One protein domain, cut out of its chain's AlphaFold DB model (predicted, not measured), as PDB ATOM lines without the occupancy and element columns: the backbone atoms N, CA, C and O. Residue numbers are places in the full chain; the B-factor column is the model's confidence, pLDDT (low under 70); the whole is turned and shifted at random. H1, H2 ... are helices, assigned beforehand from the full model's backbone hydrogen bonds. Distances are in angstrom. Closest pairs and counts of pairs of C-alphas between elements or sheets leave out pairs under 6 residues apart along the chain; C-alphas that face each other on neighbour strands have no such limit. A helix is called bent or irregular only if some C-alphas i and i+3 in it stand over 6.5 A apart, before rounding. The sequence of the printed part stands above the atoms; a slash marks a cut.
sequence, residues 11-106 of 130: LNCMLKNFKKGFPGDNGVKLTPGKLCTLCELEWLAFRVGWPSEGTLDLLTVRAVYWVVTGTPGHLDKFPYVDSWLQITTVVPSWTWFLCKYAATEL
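What this domain is: This is residues 11 to 106 of the 130 residues of the protein "Gag_MA domain-containing protein" of Rousettus aegyptiacus (UniProt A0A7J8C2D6). A helical hairpin, H4 and H5 side by side, is crossed at about right angles by the longest helix, H3, with the short H1 next to H3 and the very short H2 on H5. H6 lies at one end of the longest axis, near H1 but touching no helix. The printed part has 96 residues with six named helices in the order H1 to H6 and no named strand; its class is all helix. It is compact, with a radius of gyration of the C-alphas of 12.8 A, and spans 39 by 29 by 21 A.

How they stand to each other: Start at H1, residues 11 to 16, which touches H3, residues 32 to 45, at a shallow tilt of 9 degrees, opposite ways; their closest C-alphas, of Leu 15 and Pro 32, are 5.8 A apart. Next look at H2, residues 18 to 21, which only just touches H5, residues 78 to 90, with 3 pairs of C-alphas within 8 A; H5 does this with residues 83 to 87 alone, and the closest C-alphas are those of Gly 21 and Ser 83, 6.4 A apart. H3 is close to H5 but not clearly touching and about perpendicular to it at 88 degrees, with the closest C-alphas, of Leu 35 and Tyr 80, 6.8 A apart. H4, residues 58 to 69, is likewise close to H3 but not clearly touching, at 89 degrees; their closest C-alphas are those of Trp 43 and Val 64, 6.7 A apart. H4 and H5 form a hairpin and touch with 16 pairs of C-alphas within 8 A, at a shallow tilt of 23 degrees, opposite ways; look at the C-alphas of Tyr 65 and Val 81, the closest at 5.9 A. H6, residues 93 to 105, is close to H1 but not clearly touching, with the C-alphas of Cys 13 and Thr 95 the closest at 7.6 A, and it is apart from H3 and H4. Within H1, H4 and H5 every O i to N i+4 pair is within hydrogen-bond range; in H3 8 of 10 are, in H6 7 of 9, and H2 is too short for such a pair.

Where its parts are: Find C-alpha 11 at (-13.844, 37.675, 43.263), where H1 begins. H3 runs 19.2 A from C-alpha 32 at (-10.082, 43.347, 36.206); it is irregular, with C-alphas 40 and 43 7.1 A apart. H4 measures 16.0 A and H5 18.0 A from first to last C-alpha. H6 runs 19.8 A to C-alpha 105 at (-23.010, 28.631, 53.773) and is irregular too, with C-alphas 94 and 97 7.3 A apart.

The domain as a whole: The two C-alphas farthest apart are those of Pro 72 and Thr 104, at 39.0 A. The printed part has no cut, and the link from H3 to H4, residues 46 to 57, is long. The mean pLDDT of the printed part is 88.0; residues 25 to 27 and 99 to 106 are under 70.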
ATOM      1  N   LEU A  11     -14.697  37.155  44.327       93.38
ATOM      2  CA  LEU A  11     -13.844  37.675  43.263       93.38
ATOM      3  C   LEU A  11     -14.513  37.569  41.890       93.38
ATOM      4  O   LEU A  11     -14.569  38.560  41.168       93.38
ATOM      5  N   ASN A  12     -15.098  36.421  41.537       91.44
ATOM      6  CA  ASN A  12     -15.780  36.269  40.248       91.44
ATOM      7  C   ASN A  12     -16.962  37.247  40.110       91.44
ATOM      8  O   ASN A  12     -17.168  37.853  39.058       91.44
ATOM      9  N   CYS A  13     -17.726  37.466  41.182       90.38
ATOM     10  CA  CYS A  13     -18.813  38.443  41.171       90.38
ATOM     11  C   CYS A  13     -18.311  39.891  41.032       90.38
ATOM     12  O   CYS A  13     -18.884  40.659  40.251       90.38
ATOM     13  N   MET A  14     -17.226  40.241  41.730       92.38
ATOM     14  CA  MET A  14     -16.566  41.547  41.625       92.38
ATOM     15  C   MET A  14     -16.051  41.794  40.204       92.38
ATOM     16  O   MET A  14     -16.299  42.857  39.643       92.38
ATOM     17  N   LEU A  15     -15.412  40.798  39.583       93.31
ATOM     18  CA  LEU A  15     -14.918  40.874  38.204       93.31
ATOM     19  C   LEU A  15     -16.062  41.030  37.193       93.31
ATOM     20  O   LEU A  15     -15.992  41.881  36.306       93.31
ATOM     21  N   LYS A  16     -17.158  40.277  37.351       91.69
ATOM     22  CA  LYS A  16     -18.356  40.405  36.498       91.69
ATOM     23  C   LYS A  16     -19.012  41.784  36.602       91.69
ATOM     24  O   LYS A  16     -19.545  42.287  35.616       91.69
ATOM     25  N   ASN A  17     -18.965  42.406  37.779       91.69
ATOM     26  CA  ASN A  17     -19.542  43.725  38.040       91.69
ATOM     27  C   ASN A  17     -18.479  44.825  38.148       91.69
ATOM     28  O   ASN A  17     -18.756  45.882  38.714       91.69
ATOM     29  N   PHE A  18     -17.290  44.613  37.575       92.69
ATOM     30  CA  PHE A  18     -16.118  45.452  37.827       92.69
ATOM     31  C   PHE A  18     -16.399  46.945  37.636       92.69
ATOM     32  O   PHE A  18     -16.126  47.743  38.521       92.69
ATOM     33  N   LYS A  19     -17.059  47.327  36.537       91.50
ATOM     34  CA  LYS A  19     -17.396  48.732  36.247       91.50
ATOM     35  C   LYS A  19     -18.320  49.390  37.284       91.50
ATOM     36  O   LYS A  19     -18.336  50.609  37.374       91.50
ATOM     37  N   LYS A  20     -19.112  48.606  38.023       91.44
ATOM     38  CA  LYS A  20     -20.021  49.107  39.069       91.44
ATOM     39  C   LYS A  20     -19.318  49.282  40.412       91.44
ATOM     40  O   LYS A  20     -19.724  50.136  41.186       91.44
ATOM     41  N   GLY A  21     -18.329  48.436  40.701       90.56
ATOM     42  CA  GLY A  21     -17.591  48.452  41.965       90.56
ATOM     43  C   GLY A  21     -16.291  49.255  41.921       90.56
ATOM     44  O   GLY A  21     -15.858  49.762  42.943       90.56
ATOM     45  N   PHE A  22     -15.685  49.382  40.740       92.38
ATOM     46  CA  PHE A  22     -14.346  49.937  40.529       92.38
ATOM     47  C   PHE A  22     -14.398  50.991  39.405       92.38
ATOM     48  O   PHE A  22     -13.906  50.736  38.299       92.38
ATOM     49  N   PRO A  23     -15.037  52.157  39.637       84.62
ATOM     50  CA  PRO A  23     -15.341  53.140  38.591       84.62
ATOM     51  C   PRO A  23     -14.106  53.827  37.981       84.62
ATOM     52  O   PRO A  23     -14.204  54.333  36.868       84.62
ATOM     53  N   GLY A  24     -12.939  53.775  38.637       73.38
ATOM     54  CA  GLY A  24     -11.656  54.171  38.045       73.38
ATOM     55  C   GLY A  24     -11.612  55.630  37.582       73.38
ATOM     56  O   GLY A  24     -11.327  55.899  36.419       73.38
ATOM     57  N   ASP A  25     -11.896  56.562  38.485       64.50
ATOM     58  CA  ASP A  25     -12.046  57.999  38.226       64.50
ATOM     59  C   ASP A  25     -10.894  58.869  38.772       64.50
ATOM     60  O   ASP A  25     -10.777  60.037  38.412       64.50
ATOM     61  N   ASN A  26      -9.955  58.295  39.529       58.12
ATOM     62  CA  ASN A  26      -8.856  59.032  40.177       58.12
ATOM     63  C   ASN A  26      -7.554  59.113  39.347       58.12
ATOM     64  O   ASN A  26      -6.458  59.142  39.903       58.12
ATOM     65  N   GLY A  27      -7.632  59.065  38.013       66.19
ATOM     66  CA  GLY A  27      -6.452  59.078  37.126       66.19
ATOM     67  C   GLY A  27      -5.645  57.769  37.093       66.19
ATOM     68  O   GLY A  27      -4.715  57.631  36.298       66.19
ATOM     69  N   VAL A  28      -6.028  56.773  37.897       75.00
ATOM     70  CA  VAL A  28      -5.472  55.415  37.875       75.00
ATOM     71  C   VAL A  28      -6.438  54.493  37.142       75.00
ATOM     72  O   VAL A  28      -7.572  54.281  37.572       75.00
ATOM     73  N   LYS A  29      -5.982  53.905  36.032       85.56
ATOM     74  CA  LYS A  29      -6.768  52.931  35.272       85.56
ATOM     75  C   LYS A  29      -6.867  51.620  36.051       85.56
ATOM     76  O   LYS A  29      -5.921  50.833  36.078       85.56
ATOM     77  N   LEU A  30      -8.029  51.370  36.648       92.25
ATOM     78  CA  LEU A  30      -8.310  50.093  37.297       92.25
ATOM     79  C   LEU A  30      -8.621  49.027  36.246       92.25
ATOM     80  O   LEU A  30      -9.320  49.288  35.265       92.25
ATOM     81  N   THR A  31      -8.095  47.816  36.433       94.62
ATOM     82  CA  THR A  31      -8.328  46.703  35.503       94.62
ATOM     83  C   THR A  31      -8.778  45.436  36.234       94.62
ATOM     84  O   THR A  31      -8.258  45.143  37.315       94.62
ATOM     85  N   PRO A  32      -9.685  44.635  35.639       95.25
ATOM     86  CA  PRO A  32     -10.082  43.347  36.206       95.25
ATOM     87  C   PRO A  32      -8.892  42.396  36.402       95.25
ATOM     88  O   PRO A  32      -8.808  41.714  37.417       95.25
ATOM     89  N   GLY A  33      -7.934  42.389  35.466       96.62
ATOM     90  CA  GLY A  33      -6.743  41.537  35.551       96.62
ATOM     91  C   GLY A  33      -5.848  41.870  36.747       96.62
ATOM     92  O   GLY A  33      -5.421  40.970  37.469       96.62
ATOM     93  N   LYS A  34      -5.622  43.164  37.022       95.56
ATOM     94  CA  LYS A  34      -4.879  43.580  38.219       95.56
ATOM     95  C   LYS A  34      -5.649  43.255  39.496       95.56
ATOM     96  O   LYS A  34      -5.025  42.816  40.453       95.56
ATOM     97  N   LEU A  35      -6.977  43.399  39.509       96.19
ATOM     98  CA  LEU A  35      -7.784  42.998  40.664       96.19
ATOM     99  C   LEU A  35      -7.666  41.493  40.963       96.19
ATOM    100  O   LEU A  35      -7.483  41.117  42.116       96.19
ATOM    101  N   CYS A  36      -7.723  40.650  39.930       96.50
ATOM    102  CA  CYS A  36      -7.507  39.205  40.042       96.50
ATOM    103  C   CYS A  36      -6.112  38.892  40.611       96.50
ATOM    104  O   CYS A  36      -6.011  38.221  41.633       96.50
ATOM    105  N   THR A  37      -5.057  39.498  40.053       96.88
ATOM    106  CA  THR A  37      -3.673  39.337  40.549       96.88
ATOM    107  C   THR A  37      -3.532  39.761  42.016       96.88
ATOM    108  O   THR A  37      -2.880  39.082  42.809       96.88
ATOM    109  N   LEU A  38      -4.166  40.874  42.401       96.81
ATOM    110  CA  LEU A  38      -4.157  41.346  43.783       96.81
ATOM    111  C   LEU A  38      -4.802  40.325  44.722       96.81
ATOM    112  O   LEU A  38      -4.216  40.009  45.751       96.81
ATOM    113  N   CYS A  39      -5.963  39.779  44.364       96.19
ATOM    114  CA  CYS A  39      -6.686  38.840  45.221       96.19
ATOM    115  C   CYS A  39      -6.008  37.469  45.316       96.19
ATOM    116  O   CYS A  39      -5.944  36.902  46.403       96.19
ATOM    117  N   GLU A  40      -5.505  36.949  44.197       95.81
ATOM    118  CA  GLU A  40      -4.976  35.584  44.101       95.81
ATOM    119  C   GLU A  40      -3.507  35.465  44.507       95.81
ATOM    120  O   GLU A  40      -3.046  34.358  44.761       95.81
ATOM    121  N   LEU A  41      -2.756  36.570  44.567       95.25
ATOM    122  CA  LEU A  41      -1.322  36.532  44.869       95.25
ATOM    123  C   LEU A  41      -0.918  37.569  45.916       95.25
ATOM    124  O   LEU A  41      -0.358  37.219  46.956       95.25
ATOM    125  N   GLU A  42      -1.181  38.849  45.661       96.06
ATOM    126  CA  GLU A  42      -0.564  39.920  46.450       96.06
ATOM    127  C   GLU A  42      -1.186  40.050  47.848       96.06
ATOM    128  O   GLU A  42      -0.472  40.101  48.846       96.06
ATOM    129  N   TRP A  43      -2.513  40.037  47.952       95.94
ATOM    130  CA  TRP A  43      -3.220  40.133  49.230       95.94
ATOM    131  C   TRP A  43      -3.117  38.841  50.052       95.94
ATOM    132  O   TRP A  43      -3.051  38.909  51.280       95.94
ATOM    133  N   LEU A  44      -2.968  37.673  49.406       95.00
ATOM    134  CA  LEU A  44      -2.596  36.421  50.089       95.00
ATOM    135  C   LEU A  44      -1.237  36.529  50.798       95.00
ATOM    136  O   LEU A  44      -1.030  35.959  51.878       95.00
ATOM    137  N   ALA A  45      -0.288  37.241  50.183       95.25
ATOM    138  CA  ALA A  45       1.058  37.411  50.716       95.25
ATOM    139  C   ALA A  45       1.091  38.308  51.963       95.25
ATOM    140  O   ALA A  45       2.033  38.210  52.744       95.25
ATOM    141  N   PHE A  46       0.049  39.111  52.210       94.00
ATOM    142  CA  PHE A  46      -0.057  39.923  53.426       94.00
ATOM    143  C   PHE A  46      -0.313  39.096  54.691       94.00
ATOM    144  O   PHE A  46      -0.146  39.616  55.788       94.00
ATOM    145  N   ARG A  47      -0.696  37.814  54.565       92.75
ATOM    146  CA  ARG A  47      -0.930  36.892  55.699       92.75
ATOM    147  C   ARG A  47      -1.956  37.402  56.727       92.75
ATOM    148  O   ARG A  47      -1.934  36.987  57.878       92.75
ATOM    149  N   VAL A  48      -2.898  38.239  56.291       93.81
ATOM    150  CA  VAL A  48      -3.984  38.805  57.119       93.81
ATOM    151  C   VAL A  48      -5.313  38.046  56.987       93.81
ATOM    152  O   VAL A  48      -6.375  38.600  57.248       93.81
ATOM    153  N   GLY A  49      -5.271  36.788  56.542       94.88
ATOM    154  CA  GLY A  49      -6.468  35.954  56.372       94.88
ATOM    155  C   GLY A  49      -7.262  36.201  55.085       94.88
ATOM    156  O   GLY A  49      -8.367  35.689  54.950       94.88
ATOM    157  N   TRP A  50      -6.715  36.954  54.126       96.31
ATOM    158  CA  TRP A  50      -7.333  37.128  52.811       96.31
ATOM    159  C   TRP A  50      -7.407  35.788  52.045       96.31
ATOM    160  O   TRP A  50      -6.375  35.124  51.952       96.31
ATOM    161  N   PRO A  51      -8.566  35.386  51.483       95.50
ATOM    162  CA  PRO A  51      -8.687  34.205  50.619       95.50
ATOM    163  C   PRO A  51      -8.527  34.543  49.125       95.50
ATOM    164  O   PRO A  51      -8.908  35.628  48.682       95.50
ATOM    165  N   SER A  52      -8.038  33.594  48.320       93.62
ATOM    166  CA  SER A  52      -7.824  33.764  46.866       93.62
ATOM    167  C   SER A  52      -9.109  34.118  46.119       93.62
ATOM    168  O   SER A  52      -9.113  34.906  45.179       93.62
ATOM    169  N   GLU A  53     -10.224  33.572  46.592       93.06
ATOM    170  CA  GLU A  53     -11.577  33.748  46.087       93.06
ATOM    171  C   GLU A  53     -12.174  35.118  46.432       93.06
ATOM    172  O   GLU A  53     -13.280  35.433  45.984       93.06
ATOM    173  N   GLY A  54     -11.465  35.932  47.221       93.12
ATOM    174  CA  GLY A  54     -11.952  37.183  47.783       93.12
ATOM    175  C   GLY A  54     -12.982  36.980  48.894       93.12
ATOM    176  O   GLY A  54     -13.568  35.910  49.061       93.12
ATOM    177  N   THR A  55     -13.225  38.031  49.672       92.88
ATOM    178  CA  THR A  55     -14.164  37.987  50.800       92.88
ATOM    179  C   THR A  55     -14.972  39.275  50.919       92.88
ATOM    180  O   THR A  55     -14.524  40.337  50.496       92.88
ATOM    181  N   LEU A  56     -16.174  39.172  51.489       91.81
ATOM    182  CA  LEU A  56     -16.972  40.309  51.967       91.81
ATOM    183  C   LEU A  56     -16.900  40.443  53.499       91.81
ATOM    184  O   LEU A  56     -17.677  41.181  54.096       91.81
ATOM    185  N   ASP A  57     -15.992  39.716  54.153       91.94
ATOM    186  CA  ASP A  57     -15.735  39.895  55.577       91.94
ATOM    187  C   ASP A  57     -15.031  41.236  55.822       91.94
ATOM    188  O   ASP A  57     -13.882  41.447  55.421       91.94
ATOM    189  N   LEU A  58     -15.731  42.152  56.494       93.44
ATOM    190  CA  LEU A  58     -15.260  43.517  56.716       93.44
ATOM    191  C   LEU A  58     -13.939  43.561  57.495       93.44
ATOM    192  O   LEU A  58     -13.110  44.430  57.225       93.44
ATOM    193  N   LEU A  59     -13.725  42.644  58.443       96.19
ATOM    194  CA  LEU A  59     -12.497  42.609  59.239       96.19
ATOM    195  C   LEU A  59     -11.291  42.245  58.372       96.19
ATOM    196  O   LEU A  59     -10.276  42.942  58.415       96.19
ATOM    197  N   THR A  60     -11.430  41.226  57.528       96.81
ATOM    198  CA  THR A  60     -10.394  40.793  56.585       96.81
ATOM    199  C   THR A  60     -10.094  41.875  55.546       96.81
ATOM    200  O   THR A  60      -8.930  42.203  55.309       96.81
ATOM    201  N   VAL A  61     -11.127  42.499  54.964       97.00
ATOM    202  CA  VAL A  61     -10.951  43.601  53.996       97.00
ATOM    203  C   VAL A  61     -10.247  44.793  54.649       97.00
ATOM    204  O   VAL A  61      -9.309  45.356  54.081       97.00
ATOM    205  N   ARG A  62     -10.641  45.157  55.875       97.50
ATOM    206  CA  ARG A  62     -10.002  46.237  56.634       97.50
ATOM    207  C   ARG A  62      -8.550  45.900  56.989       97.50
ATOM    208  O   ARG A  62      -7.711  46.792  56.957       97.50
ATOM    209  N   ALA A  63      -8.224  44.643  57.283       97.44
ATOM    210  CA  ALA A  63      -6.844  44.233  57.532       97.44
ATOM    211  C   ALA A  63      -5.952  44.432  56.291       97.44
ATOM    212  O   ALA A  63      -4.868  45.002  56.406       97.44
ATOM    213  N   VAL A  64      -6.433  44.064  55.095       97.62
ATOM    214  CA  VAL A  64      -5.734  44.361  53.830       97.62
ATOM    215  C   VAL A  64      -5.597  45.869  53.620       97.62
ATOM    216  O   VAL A  64      -4.519  46.340  53.256       97.62
ATOM    217  N   TYR A  65      -6.652  46.641  53.898       97.19
ATOM    218  CA  TYR A  65      -6.617  48.102  53.805       97.19
ATOM    219  C   TYR A  65      -5.517  48.704  54.689       97.19
ATOM    220  O   TYR A  65      -4.748  49.544  54.221       97.19
ATOM    221  N   TRP A  66      -5.385  48.249  55.939       96.56
ATOM    222  CA  TRP A  66      -4.342  48.720  56.858       96.56
ATOM    223  C   TRP A  66      -2.928  48.378  56.393       96.56
ATOM    224  O   TRP A  66      -2.038  49.213  56.518       96.56
ATOM    225  N   VAL A  67      -2.708  47.193  55.813       96.06
ATOM    226  CA  VAL A  67      -1.401  46.845  55.225       96.06
ATOM    227  C   VAL A  67      -1.081  47.763  54.042       96.06
ATOM    228  O   VAL A  67       0.026  48.283  53.936       96.06
ATOM    229  N   VAL A  68      -2.059  48.014  53.170       95.62
ATOM    230  CA  VAL A  68      -1.887  48.862  51.982       95.62
ATOM    231  C   VAL A  68      -1.637  50.331  52.344       95.62
ATOM    232  O   VAL A  68      -0.837  50.989  51.679       95.62
ATOM    233  N   THR A  69      -2.296  50.843  53.384       95.06
ATOM    234  CA  THR A  69      -2.189  52.245  53.841       95.06
ATOM    235  C   THR A  69      -1.117  52.478  54.907       95.06
ATOM    236  O   THR A  69      -0.852  53.627  55.258       95.06
ATOM    237  N   GLY A  70      -0.503  51.410  55.420       93.31
ATOM    238  CA  GLY A  70       0.528  51.463  56.452       93.31
ATOM    239  C   GLY A  70       1.852  52.071  55.979       93.31
ATOM    240  O   GLY A  70       1.960  52.663  54.907       93.31
ATOM    241  N   THR A  71       2.895  51.945  56.803       88.31
ATOM    242  CA  THR A  71       4.247  52.438  56.488       88.31
ATOM    243  C   THR A  71       5.286  51.326  56.696       88.31
ATOM    244  O   THR A  71       5.415  50.851  57.825       88.31
ATOM    245  N   PRO A  72       6.049  50.926  55.657       84.19
ATOM    246  CA  PRO A  72       5.883  51.318  54.253       84.19
ATOM    247  C   PRO A  72       4.586  50.741  53.658       84.19
ATOM    248  O   PRO A  72       4.240  49.592  53.918       84.19
ATOM    249  N   GLY A  73       3.867  51.551  52.879       88.06
ATOM    250  CA  GLY A  73       2.584  51.182  52.273       88.06
ATOM    251  C   GLY A  73       2.689  50.819  50.791       88.06
ATOM    252  O   GLY A  73       3.759  50.850  50.181       88.06
ATOM    253  N   HIS A  74       1.541  50.519  50.188       88.44
ATOM    254  CA  HIS A  74       1.398  50.117  48.789       88.44
ATOM    255  C   HIS A  74       0.360  50.981  48.066       88.44
ATOM    256  O   HIS A  74      -0.714  50.511  47.687       88.44
ATOM    257  N   LEU A  75       0.672  52.264  47.875       86.38
ATOM    258  CA  LEU A  75      -0.264  53.245  47.305       86.38
ATOM    259  C   LEU A  75      -0.783  52.866  45.904       86.38
ATOM    260  O   LEU A  75      -1.886  53.257  45.535       86.38
ATOM    261  N   ASP A  76      -0.050  52.039  45.152       89.50
ATOM    262  CA  ASP A  76      -0.477  51.478  43.862       89.50
ATOM    263  C   ASP A  76      -1.703  50.545  43.970       89.50
ATOM    264  O   ASP A  76      -2.460  50.382  43.010       89.50
ATOM    265  N   LYS A  77      -1.920  49.950  45.147       91.50
ATOM    266  CA  LYS A  77      -3.011  49.006  45.451       91.50
ATOM    267  C   LYS A  77      -4.199  49.687  46.119       91.50
ATOM    268  O   LYS A  77      -5.281  49.101  46.172       91.50
ATOM    269  N   PHE A  78      -4.000  50.911  46.611       93.12
ATOM    270  CA  PHE A  78      -4.989  51.653  47.385       93.12
ATOM    271  C   PHE A  78      -6.353  51.750  46.685       93.12
ATOM    272  O   PHE A  78      -7.339  51.347  47.299       93.12
ATOM    273  N   PRO A  79      -6.455  52.146  45.400       93.62
ATOM    274  CA  PRO A  79      -7.763  52.289  44.757       93.62
ATOM    275  C   PRO A  79      -8.575  50.985  44.688       93.62
ATOM    276  O   PRO A  79      -9.805  51.020  44.697       93.62
ATOM    277  N   TYR A  80      -7.902  49.830  44.625       95.19
ATOM    278  CA  TYR A  80      -8.561  48.524  44.574       95.19
ATOM    279  C   TYR A  80      -9.108  48.119  45.942       95.19
ATOM    280  O   TYR A  80     -10.259  47.698  46.032       95.19
ATOM    281  N   VAL A  81      -8.307  48.257  47.005       95.56
ATOM    282  CA  VAL A  81      -8.760  47.902  48.359       95.56
ATOM    283  C   VAL A  81      -9.784  48.900  48.894       95.56
ATOM    284  O   VAL A  81     -10.720  48.490  49.572       95.56
ATOM    285  N   ASP A  82      -9.664  50.180  48.544       94.75
ATOM    286  CA  ASP A  82     -10.639  51.205  48.918       94.75
ATOM    287  C   ASP A  82     -12.003  50.925  48.274       94.75
ATOM    288  O   ASP A  82     -13.007  50.810  48.975       94.75
ATOM    289  N   SER A  83     -12.027  50.656  46.962       94.62
ATOM    290  CA  SER A  83     -13.249  50.241  46.257       94.62
ATOM    291  C   SER A  83     -13.861  48.977  46.874       94.62
ATOM    292  O   SER A  83     -15.066  48.914  47.115       94.62
ATOM    293  N   TRP A  84     -13.039  47.969  47.190       95.56
ATOM    294  CA  TRP A  84     -13.517  46.736  47.818       95.56
ATOM    295  C   TRP A  84     -14.101  46.984  49.216       95.56
ATOM    296  O   TRP A  84     -15.152  46.434  49.560       95.56
ATOM    297  N   LEU A  85     -13.460  47.844  50.013       95.56
ATOM    298  CA  LEU A  85     -13.938  48.261  51.329       95.56
ATOM    299  C   LEU A  85     -15.274  49.003  51.230       95.56
ATOM    300  O   LEU A  85     -16.182  48.704  52.008       95.56
ATOM    301  N   GLN A  86     -15.430  49.900  50.254       94.12
ATOM    302  CA  GLN A  86     -16.701  50.581  49.996       94.12
ATOM    303  C   GLN A  86     -17.804  49.578  49.667       94.12
ATOM    304  O   GLN A  86     -18.837  49.581  50.330       94.12
ATOM    305  N   ILE A  87     -17.569  48.658  48.724       93.25
ATOM    306  CA  ILE A  87     -18.544  47.617  48.351       93.25
ATOM    307  C   ILE A  87     -18.927  46.760  49.562       93.25
ATOM    308  O   ILE A  87     -20.105  46.467  49.758       93.25
ATOM    309  N   THR A  88     -17.949  46.392  50.391       92.44
ATOM    310  CA  THR A  88     -18.166  45.583  51.601       92.44
ATOM    311  C   THR A  88     -18.964  46.337  52.665       92.44
ATOM    312  O   THR A  88     -19.751  45.735  53.388       92.44
ATOM    313  N   THR A  89     -18.797  47.658  52.745       90.69
ATOM    314  CA  THR A  89     -19.475  48.507  53.733       90.69
ATOM    315  C   THR A  89     -20.903  48.846  53.315       90.69
ATOM    316  O   THR A  89     -21.815  48.781  54.136       90.69
ATOM    317  N   VAL A  90     -21.116  49.213  52.047       89.88
ATOM    318  CA  VAL A  90     -22.425  49.681  51.557       89.88
ATOM    319  C   VAL A  90     -23.299  48.557  51.006       89.88
ATOM    320  O   VAL A  90     -24.495  48.764  50.834       89.88
ATOM    321  N   VAL A  91     -22.709  47.390  50.717       86.25
ATOM    322  CA  VAL A  91     -23.368  46.186  50.184       86.25
ATOM    323  C   VAL A  91     -24.362  46.536  49.062       86.25
ATOM    324  O   VAL A  91     -25.580  46.426  49.226       86.25
ATOM    325  N   PRO A  92     -23.869  47.033  47.913       86.19
ATOM    326  CA  PRO A  92     -24.728  47.556  46.859       86.19
ATOM    327  C   PRO A  92     -25.641  46.463  46.287       86.19
ATOM    328  O   PRO A  92     -25.280  45.296  46.225       86.19
ATOM    329  N   SER A  93     -26.817  46.827  45.778       84.94
ATOM    330  CA  SER A  93     -27.848  45.858  45.352       84.94
ATOM    331  C   SER A  93     -27.384  44.803  44.333       84.94
ATOM    332  O   SER A  93     -27.938  43.707  44.273       84.94
ATOM    333  N   TRP A  94     -26.342  45.075  43.545       86.12
ATOM    334  CA  TRP A  94     -25.778  44.092  42.618       86.12
ATOM    335  C   TRP A  94     -24.995  42.961  43.315       86.12
ATOM    336  O   TRP A  94     -24.829  41.901  42.709       86.12
ATOM    337  N   THR A  95     -24.570  43.125  44.576       83.31
ATOM    338  CA  THR A  95     -23.944  42.067  45.394       83.31
ATOM    339  C   THR A  95     -24.964  41.171  46.096       83.31
ATOM    340  O   THR A  95     -24.564  40.225  46.772       83.31
ATOM    341  N   TRP A  96     -26.275  41.404  45.934       78.12
ATOM    342  CA  TRP A  96     -27.298  40.678  46.701       78.12
ATOM    343  C   TRP A  96     -27.225  39.151  46.517       78.12
ATOM    344  O   TRP A  96     -27.467  38.403  47.465       78.12
ATOM    345  N   PHE A  97     -26.840  38.681  45.322       71.12
ATOM    346  CA  PHE A  97     -26.676  37.256  45.041       71.12
ATOM    347  C   PHE A  97     -25.570  36.639  45.909       71.12
ATOM    348  O   PHE A  97     -25.752  35.537  46.412       71.12
ATOM    349  N   LEU A  98     -24.465  37.352  46.162       73.62
ATOM    350  CA  LEU A  98     -23.397  36.878  47.051       73.62
ATOM    351  C   LEU A  98     -23.865  36.785  48.502       73.62
ATOM    352  O   LEU A  98     -23.575  35.796  49.166       73.62
ATOM    353  N   CYS A  99     -24.620  37.775  48.986       63.25
ATOM    354  CA  CYS A  99     -25.172  37.748  50.343       63.25
ATOM    355  C   CYS A  99     -26.126  36.565  50.545       63.25
ATOM    356  O   CYS A  99     -26.145  35.977  51.623       63.25
ATOM    357  N   LYS A 100     -26.885  36.177  49.509       62.44
ATOM    358  CA  LYS A 100     -27.727  34.976  49.552       62.44
ATOM    359  C   LYS A 100     -26.901  33.701  49.717       62.44
ATOM    360  O   LYS A 100     -27.213  32.925  50.610       62.44
ATOM    361  N   TYR A 101     -25.838  33.517  48.929       62.28
ATOM    362  CA  TYR A 101     -24.962  32.342  49.051       62.28
ATOM    363  C   TYR A 101     -24.171  32.325  50.366       62.28
ATOM    364  O   TYR A 101     -24.086  31.283  51.009       62.28
ATOM    365  N   ALA A 102     -23.661  33.474  50.817       57.66
ATOM    366  CA  ALA A 102     -22.956  33.587  52.094       57.66
ATOM    367  C   ALA A 102     -23.871  33.258  53.286       57.66
ATOM    368  O   ALA A 102     -23.465  32.517  54.173       57.66
ATOM    369  N   ALA A 103     -25.127  33.721  53.280       55.12
ATOM    370  CA  ALA A 103     -26.107  33.379  54.314       55.12
ATOM    371  C   ALA A 103     -26.494  31.886  54.311       55.12
ATOM    372  O   ALA A 103     -26.876  31.353  55.352       55.12
ATOM    373  N   THR A 104     -26.398  31.213  53.158       47.69
ATOM    374  CA  THR A 104     -26.642  29.767  53.033       47.69
ATOM    375  C   THR A 104     -25.458  28.926  53.525       47.69
ATOM    376  O   THR A 104     -25.689  27.897  54.148       47.69
ATOM    377  N   GLU A 105     -24.210  29.358  53.311       50.22
ATOM    378  CA  GLU A 105     -23.010  28.631  53.773       50.22
ATOM    379  C   GLU A 105     -22.648  28.936  55.244       50.22
ATOM    380  O   GLU A 105     -22.047  28.095  55.906       50.22
ATOM    381  N   LEU A 106     -23.033  30.104  55.784       46.28
ATOM    382  CA  LEU A 106     -22.699  30.514  57.159       46.28
ATOM    383  C   LEU A 106     -23.768  30.238  58.216       46.28
ATOM    384  O   LEU A 106     -23.519  30.574  59.367       46.28
TER     385      LEU A 106